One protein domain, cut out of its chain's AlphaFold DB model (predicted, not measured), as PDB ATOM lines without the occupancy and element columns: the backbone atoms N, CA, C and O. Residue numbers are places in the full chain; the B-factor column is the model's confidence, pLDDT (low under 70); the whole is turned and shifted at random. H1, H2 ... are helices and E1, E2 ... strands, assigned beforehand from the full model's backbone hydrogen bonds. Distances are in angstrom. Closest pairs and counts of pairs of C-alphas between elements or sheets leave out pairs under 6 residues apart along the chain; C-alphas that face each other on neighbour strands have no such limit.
ATOM      1  N   THR A 241      13.748 -28.403 -25.260       84.69
ATOM      2  CA  THR A 241      14.477 -28.585 -26.522       84.69
ATOM      3  C   THR A 241      14.537 -30.053 -26.915       84.69
ATOM      4  O   THR A 241      14.498 -30.928 -26.056       84.69
ATOM      5  N   ILE A 242      14.690 -30.316 -28.210       87.75
ATOM      6  CA  ILE A 242      14.833 -31.665 -28.768       87.75
ATOM      7  C   ILE A 242      16.125 -32.310 -28.246       87.75
ATOM      8  O   ILE A 242      17.203 -31.742 -28.424       87.75
ATOM      9  N   VAL A 243      16.013 -33.478 -27.612       89.75
ATOM     10  CA  VAL A 243      17.152 -34.301 -27.168       89.75
ATOM     11  C   VAL A 243      17.465 -35.371 -28.199       89.75
ATOM     12  O   VAL A 243      18.618 -35.504 -28.602       89.75
ATOM     13  N   GLU A 244      16.449 -36.107 -28.642       87.94
ATOM     14  CA  GLU A 244      16.630 -37.249 -29.534       87.94
ATOM     15  C   GLU A 244      15.406 -37.448 -30.430       87.94
ATOM     16  O   GLU A 244      14.270 -37.270 -29.994       87.94
ATOM     17  N   CYS A 245      15.647 -37.814 -31.687       89.38
ATOM     18  CA  CYS A 245      14.602 -38.257 -32.603       89.38
ATOM     19  C   CYS A 245      14.506 -39.778 -32.501       89.38
ATOM     20  O   CYS A 245      15.467 -40.463 -32.847       89.38
ATOM     21  N   LEU A 246      13.382 -40.285 -32.000       84.69
ATOM     22  CA  LEU A 246      13.194 -41.711 -31.739       84.69
ATOM     23  C   LEU A 246      12.773 -42.439 -33.022       84.69
ATOM     24  O   LEU A 246      12.008 -41.907 -33.829       84.69
ATOM     25  N   GLU A 247      13.270 -43.662 -33.202       72.00
ATOM     26  CA  GLU A 247      12.891 -44.529 -34.322       72.00
ATOM     27  C   GLU A 247      11.459 -45.073 -34.117       72.00
ATOM     28  O   GLU A 247      11.114 -45.553 -33.041       72.00
ATOM     29  N   GLY A 248      10.606 -44.959 -35.141       64.12
ATOM     30  CA  GLY A 248       9.165 -45.260 -35.110       64.12
ATOM     31  C   GLY A 248       8.441 -44.545 -36.261       64.12
ATOM     32  O   GLY A 248       9.115 -43.920 -37.084       64.12
ATOM     33  N   THR A 249       7.100 -44.613 -36.350       59.62
ATOM     34  CA  THR A 249       6.297 -43.783 -37.287       59.62
ATOM     35  C   THR A 249       6.867 -42.365 -37.277       59.62
ATOM     36  O   THR A 249       7.034 -41.854 -36.179       59.62
ATOM     37  N   PRO A 250       7.260 -41.739 -38.400       70.19
ATOM     38  CA  PRO A 250       8.160 -40.584 -38.355       70.19
ATOM     39  C   PRO A 250       7.600 -39.462 -37.463       70.19
ATOM     40  O   PRO A 250       6.432 -39.106 -37.589       70.19
ATOM     41  N   GLY A 251       8.417 -38.908 -36.553       63.22
ATOM     42  CA  GLY A 251       8.025 -37.772 -35.699       63.22
ATOM     43  C   GLY A 251       8.254 -37.859 -34.174       63.22
ATOM     44  O   GLY A 251       8.430 -36.789 -33.581       63.22
ATOM     45  N   PRO A 252       8.286 -39.035 -33.512       82.44
ATOM     46  CA  PRO A 252       8.534 -39.157 -32.082       82.44
ATOM     47  C   PRO A 252       9.858 -38.515 -31.674       82.44
ATOM     48  O   PRO A 252      10.916 -38.769 -32.249       82.44
ATOM     49  N   THR A 253       9.783 -37.637 -30.682       89.12
ATOM     50  CA  THR A 253      10.902 -36.822 -30.219       89.12
ATOM     51  C   THR A 253      10.973 -36.872 -28.706       89.12
ATOM     52  O   THR A 253      10.010 -36.501 -28.037       89.12
ATOM     53  N   LEU A 254      12.123 -37.275 -28.169       87.56
ATOM     54  CA  LEU A 254      12.438 -37.113 -26.757       87.56
ATOM     55  C   LEU A 254      12.864 -35.666 -26.506       87.56
ATOM     56  O   LEU A 254      13.785 -35.144 -27.142       87.56
ATOM     57  N   MET A 255      12.194 -35.016 -25.567       89.56
ATOM     58  CA  MET A 255      12.432 -33.636 -25.167       89.56
ATOM     59  C   MET A 255      13.355 -33.563 -23.943       89.56
ATOM     60  O   MET A 255      13.534 -34.529 -23.204       89.56
ATOM     61  N   SER A 256      13.950 -32.394 -23.695       84.81
ATOM     62  CA  SER A 256      14.894 -32.168 -22.583       84.81
ATOM     63  C   SER A 256      14.287 -32.303 -21.193       84.81
ATOM     64  O   SER A 256      15.020 -32.426 -20.215       84.81
ATOM     65  N   ASP A 257      12.966 -32.243 -21.101       84.31
ATOM     66  CA  ASP A 257      12.195 -32.484 -19.882       84.31
ATOM     67  C   ASP A 257      11.789 -33.960 -19.714       84.31
ATOM     68  O   ASP A 257      11.109 -34.296 -18.749       84.31
ATOM     69  N   GLY A 258      12.231 -34.842 -20.618       80.69
ATOM     70  CA  GLY A 258      11.921 -36.271 -20.610       80.69
ATOM     71  C   GLY A 258      10.578 -36.622 -21.250       80.69
ATOM     72  O   GLY A 258      10.249 -37.803 -21.324       80.69
ATOM     73  N   THR A 259       9.811 -35.637 -21.725       84.31
ATOM     74  CA  THR A 259       8.550 -35.895 -22.428       84.31
ATOM     75  C   THR A 259       8.798 -36.401 -23.847       84.31
ATOM     76  O   THR A 259       9.826 -36.105 -24.463       84.31
ATOM     77  N   MET A 260       7.848 -37.171 -24.378       84.62
ATOM     78  CA  MET A 260       7.835 -37.586 -25.779       84.62
ATOM     79  C   MET A 260       6.743 -36.823 -26.522       84.62
ATOM     80  O   MET A 260       5.594 -36.817 -26.090       84.62
ATOM     81  N   GLN A 261       7.084 -36.190 -27.643       81.94
ATOM     82  CA  GLN A 261       6.105 -35.513 -28.497       81.94
ATOM     83  C   GLN A 261       6.506 -35.547 -29.973       81.94
ATOM     84  O   GLN A 261       7.649 -35.847 -30.315       81.94
ATOM     85  N   TYR A 262       5.571 -35.211 -30.857       82.44
ATOM     86  CA  TYR A 262       5.862 -35.008 -32.274       82.44
ATOM     87  C   TYR A 262       6.650 -33.704 -32.495       82.44
ATOM     88  O   TYR A 262       6.291 -32.662 -31.943       82.44
ATOM     89  N   THR A 263       7.678 -33.727 -33.353       80.69
ATOM     90  CA  THR A 263       8.292 -32.497 -33.883       80.69
ATOM     91  C   THR A 263       8.545 -32.576 -35.386       80.69
ATOM     92  O   THR A 263       9.050 -33.576 -35.899       80.69
ATOM     93  N   ASP A 264       8.292 -31.470 -36.097       78.12
ATOM     94  CA  ASP A 264       8.558 -31.368 -37.542       78.12
ATOM     95  C   ASP A 264      10.036 -31.600 -37.884       78.12
ATOM     96  O   ASP A 264      10.373 -32.070 -38.970       78.12
ATOM     97  N   TYR A 265      10.945 -31.273 -36.963       80.69
ATOM     98  CA  TYR A 265      12.375 -31.496 -37.150       80.69
ATOM     99  C   TYR A 265      12.703 -32.991 -37.234       80.69
ATOM    100  O   TYR A 265      13.312 -33.426 -38.213       80.69
ATOM    101  N   CYS A 266      12.264 -33.780 -36.249       82.62
ATOM    102  CA  CYS A 266      12.504 -35.220 -36.237       82.62
ATOM    103  C   CYS A 266      11.718 -35.942 -37.332       82.62
ATOM    104  O   CYS A 266      12.254 -36.849 -37.962       82.62
ATOM    105  N   PHE A 267      10.505 -35.474 -37.638       81.12
ATOM    106  CA  PHE A 267       9.727 -35.952 -38.778       81.12
ATOM    107  C   PHE A 267      10.503 -35.835 -40.096       81.12
ATOM    108  O   PHE A 267      10.656 -36.813 -40.825       81.12
ATOM    109  N   ASN A 268      11.051 -34.654 -40.393       78.00
ATOM    110  CA  ASN A 268      11.814 -34.437 -41.622       78.00
ATOM    111  C   ASN A 268      13.145 -35.199 -41.629       78.00
ATOM    112  O   ASN A 268      13.541 -35.721 -42.672       78.00
ATOM    113  N   LEU A 269      13.828 -35.274 -40.481       79.94
ATOM    114  CA  LEU A 269      15.111 -35.969 -40.354       79.94
ATOM    115  C   LEU A 269      14.979 -37.478 -40.596       79.94
ATOM    116  O   LEU A 269      15.830 -38.059 -41.265       79.94
ATOM    117  N   LEU A 270      13.906 -38.093 -40.094       82.19
ATOM    118  CA  LEU A 270      13.647 -39.534 -40.196       82.19
ATOM    119  C   LEU A 270      12.900 -39.931 -41.481       82.19
ATOM    120  O   LEU A 270      12.360 -41.028 -41.577       82.19
ATOM    121  N   GLY A 271      12.880 -39.061 -42.494       77.00
ATOM    122  CA  GLY A 271      12.324 -39.396 -43.806       77.00
ATOM    123  C   GLY A 271      10.803 -39.265 -43.916       77.00
ATOM    124  O   GLY A 271      10.222 -39.796 -44.860       77.00
ATOM    125  N   GLY A 272      10.161 -38.507 -43.023       78.50
ATOM    126  CA  GLY A 272       8.730 -38.196 -43.061       78.50
ATOM    127  C   GLY A 272       8.202 -37.755 -44.436       78.50
ATOM    128  O   GLY A 272       7.171 -38.265 -44.861       78.50
ATOM    129  N   PRO A 273       8.902 -36.902 -45.213       77.56
ATOM    130  CA  PRO A 273       8.466 -36.559 -46.568       77.56
ATOM    131  C   PRO A 273       8.363 -37.755 -47.527       77.56
ATOM    132  O   PRO A 273       7.434 -37.808 -48.328       77.56
ATOM    133  N   ALA A 274       9.282 -38.722 -47.439       73.25
ATOM    134  CA  ALA A 274       9.242 -39.934 -48.260       73.25
ATOM    135  C   ALA A 274       8.135 -40.891 -47.793       73.25
ATOM    136  O   ALA A 274       7.484 -41.527 -48.618       73.25
ATOM    137  N   TYR A 275       7.887 -40.940 -46.483       70.62
ATOM    138  CA  TYR A 275       6.755 -41.653 -45.897       70.62
ATOM    139  C   TYR A 275       5.415 -41.081 -46.394       70.62
ATOM    140  O   TYR A 275       4.587 -41.826 -46.907       70.62
ATOM    141  N   LEU A 276       5.243 -39.754 -46.385       68.62
ATOM    142  CA  LEU A 276       4.053 -39.095 -46.943       68.62
ATOM    143  C   LEU A 276       3.897 -39.332 -48.449       68.62
ATOM    144  O   LEU A 276       2.777 -39.475 -48.938       68.62
ATOM    145  N   GLU A 277       4.997 -39.375 -49.204       68.19
ATOM    146  CA  GLU A 277       4.958 -39.706 -50.631       68.19
ATOM    147  C   GLU A 277       4.500 -41.156 -50.847       68.19
ATOM    148  O   GLU A 277       3.624 -41.403 -51.676       68.19
ATOM    149  N   GLN A 278       5.023 -42.102 -50.067       67.50
ATOM    150  CA  GLN A 278       4.616 -43.506 -50.111       67.50
ATOM    151  C   GLN A 278       3.140 -43.684 -49.734       67.50
ATOM    152  O   GLN A 278       2.405 -44.377 -50.439       67.50
ATOM    153  N   GLU A 279       2.674 -43.018 -48.678       61.59
ATOM    154  CA  GLU A 279       1.264 -43.044 -48.288       61.59
ATOM    155  C   GLU A 279       0.371 -42.378 -49.341       61.59
ATOM    156  O   GLU A 279      -0.710 -42.885 -49.636       61.59
ATOM    157  N   SER A 280       0.826 -41.307 -49.999       61.25
ATOM    158  CA  SER A 280       0.078 -40.681 -51.101       61.25
ATOM    159  C   SER A 280      -0.100 -41.604 -52.316       61.25
ATOM    160  O   SER A 280      -1.031 -41.427 -53.103       61.25
ATOM    161  N   GLN A 281       0.759 -42.618 -52.459       64.69
ATOM    162  CA  GLN A 281       0.689 -43.632 -53.515       64.69
ATOM    163  C   GLN A 281      -0.226 -44.816 -53.160       64.69
ATOM    164  O   GLN A 281      -0.477 -45.655 -54.024       64.69
ATOM    165  N   SER A 282      -0.782 -44.872 -51.941       59.66
ATOM    166  CA  SER A 282      -1.685 -45.944 -51.473       59.66
ATOM    167  C   SER A 282      -3.035 -46.017 -52.209       59.66
ATOM    168  O   SER A 282      -3.853 -46.893 -51.936       59.66
TER     169      SER A 282
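Overview. This is residues 241 to 282 of the 334 residues of an uncharacterized protein of Corynebacterium glutamicum (UniProt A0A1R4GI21). A small three-stranded antiparallel sheet, E1 E2 E3, makes one end of the domain; the short helix H1 packs on it near the last residue of E1 and the first residues of E2, and a second helix, H2, leads away from the sheet as an arm. Residues 277 to 282, of which 277 to 280 belong to H2, stick out free, and this arm adds to the length of the whole. The printed part has 42 residues, with three named strands and then two named helices along the chain, E1 E2 E3 H1 H2, and the class is mixed, helices and strands. The whole is only just loose, close to compact, with a radius of gyration of the C-alphas of 11.1 A, and its C-alphas span 37 by 12 by 12 A, the outline of a rod.

Arrangement. Begin with the sheet, whose strands run side by side in the order E1, residues 242 to 245, then E2, residues 252 to 255, then E3, residues 260 to 262. It is a meander, each strand the antiparallel neighbour of the one before; E1 and E3 are its edge strands and E2 is the inner one. E1 and E2 form a hairpin, with 153 degrees between their directions; look for N 243 and O 254 at 2.8 A, and N 254 and O 244 at 2.8 A, both within hydrogen-bond range. E2 and E3 form the next hairpin, at 128 degrees, where N 253 and O 261 are 2.8 A apart and N 261 and O 253 are 3.0 A apart, again within hydrogen-bond range. From the sheet go to H1, residues 264 to 269, which is on the sheet at a height of 8.5 A over it. H1 lies only just over E1 and E2, with 3 of its 6 C-alphas falling on each, and runs slantwise to the strands, at 47 degrees to E1 on the local plane. Its closest C-alphas to E1 are those of Cys 266 and Cys 245, 5.2 A apart; to E2 they are those of Cys 266 and Thr 253, 6.4 A apart. Farther out is H2, residues 272 to 280, close to H1 but not clearly touching it: the closest C-alphas, those of Phe 267 and Pro 273, are 7.9 A apart. The lines of H1 and H2 are about perpendicular, at 89 degrees. H2 is not on the sheet and is apart from E1, E2 and E3. In H1 and H2 every O i to N i+4 pair is within hydrogen-bond range.

Along the chain. Find C-alpha 242 at (14.833, -31.665, -28.768), where E1 begins; the strand ends at Cys 245, 7.6 A away from C-alpha to C-alpha. E2 runs 9.7 A from Pro 252 to Met 255, and E3 runs 7.3 A from Met 260 to Tyr 262. H1 begins at C-alpha 264, at (8.558, -31.368, -37.542), and measures 8.5 A to Leu 269. H2, the longest helix with 9 residues, runs 12.1 A from Gly 272 to C-alpha 280 at (0.078, -40.681, -51.101).

Size, cuts and confidence. The two C-alphas farthest apart are those of Asp 257, between E2 and E3, and Gln 281, after H2, at 37.3 A. Read from residue 241 to 282 and you will find no cut in the printed part. The links E2 to E3, E3 to H1 and H1 to H2 are tight, the link E1 to E2 is short, and no link is long. In the B-factor column the mean pLDDT of the printed part is 77.5, and the model's confidence is under 70 at residues 248 to 249, residue 251 and residues 276 to 282.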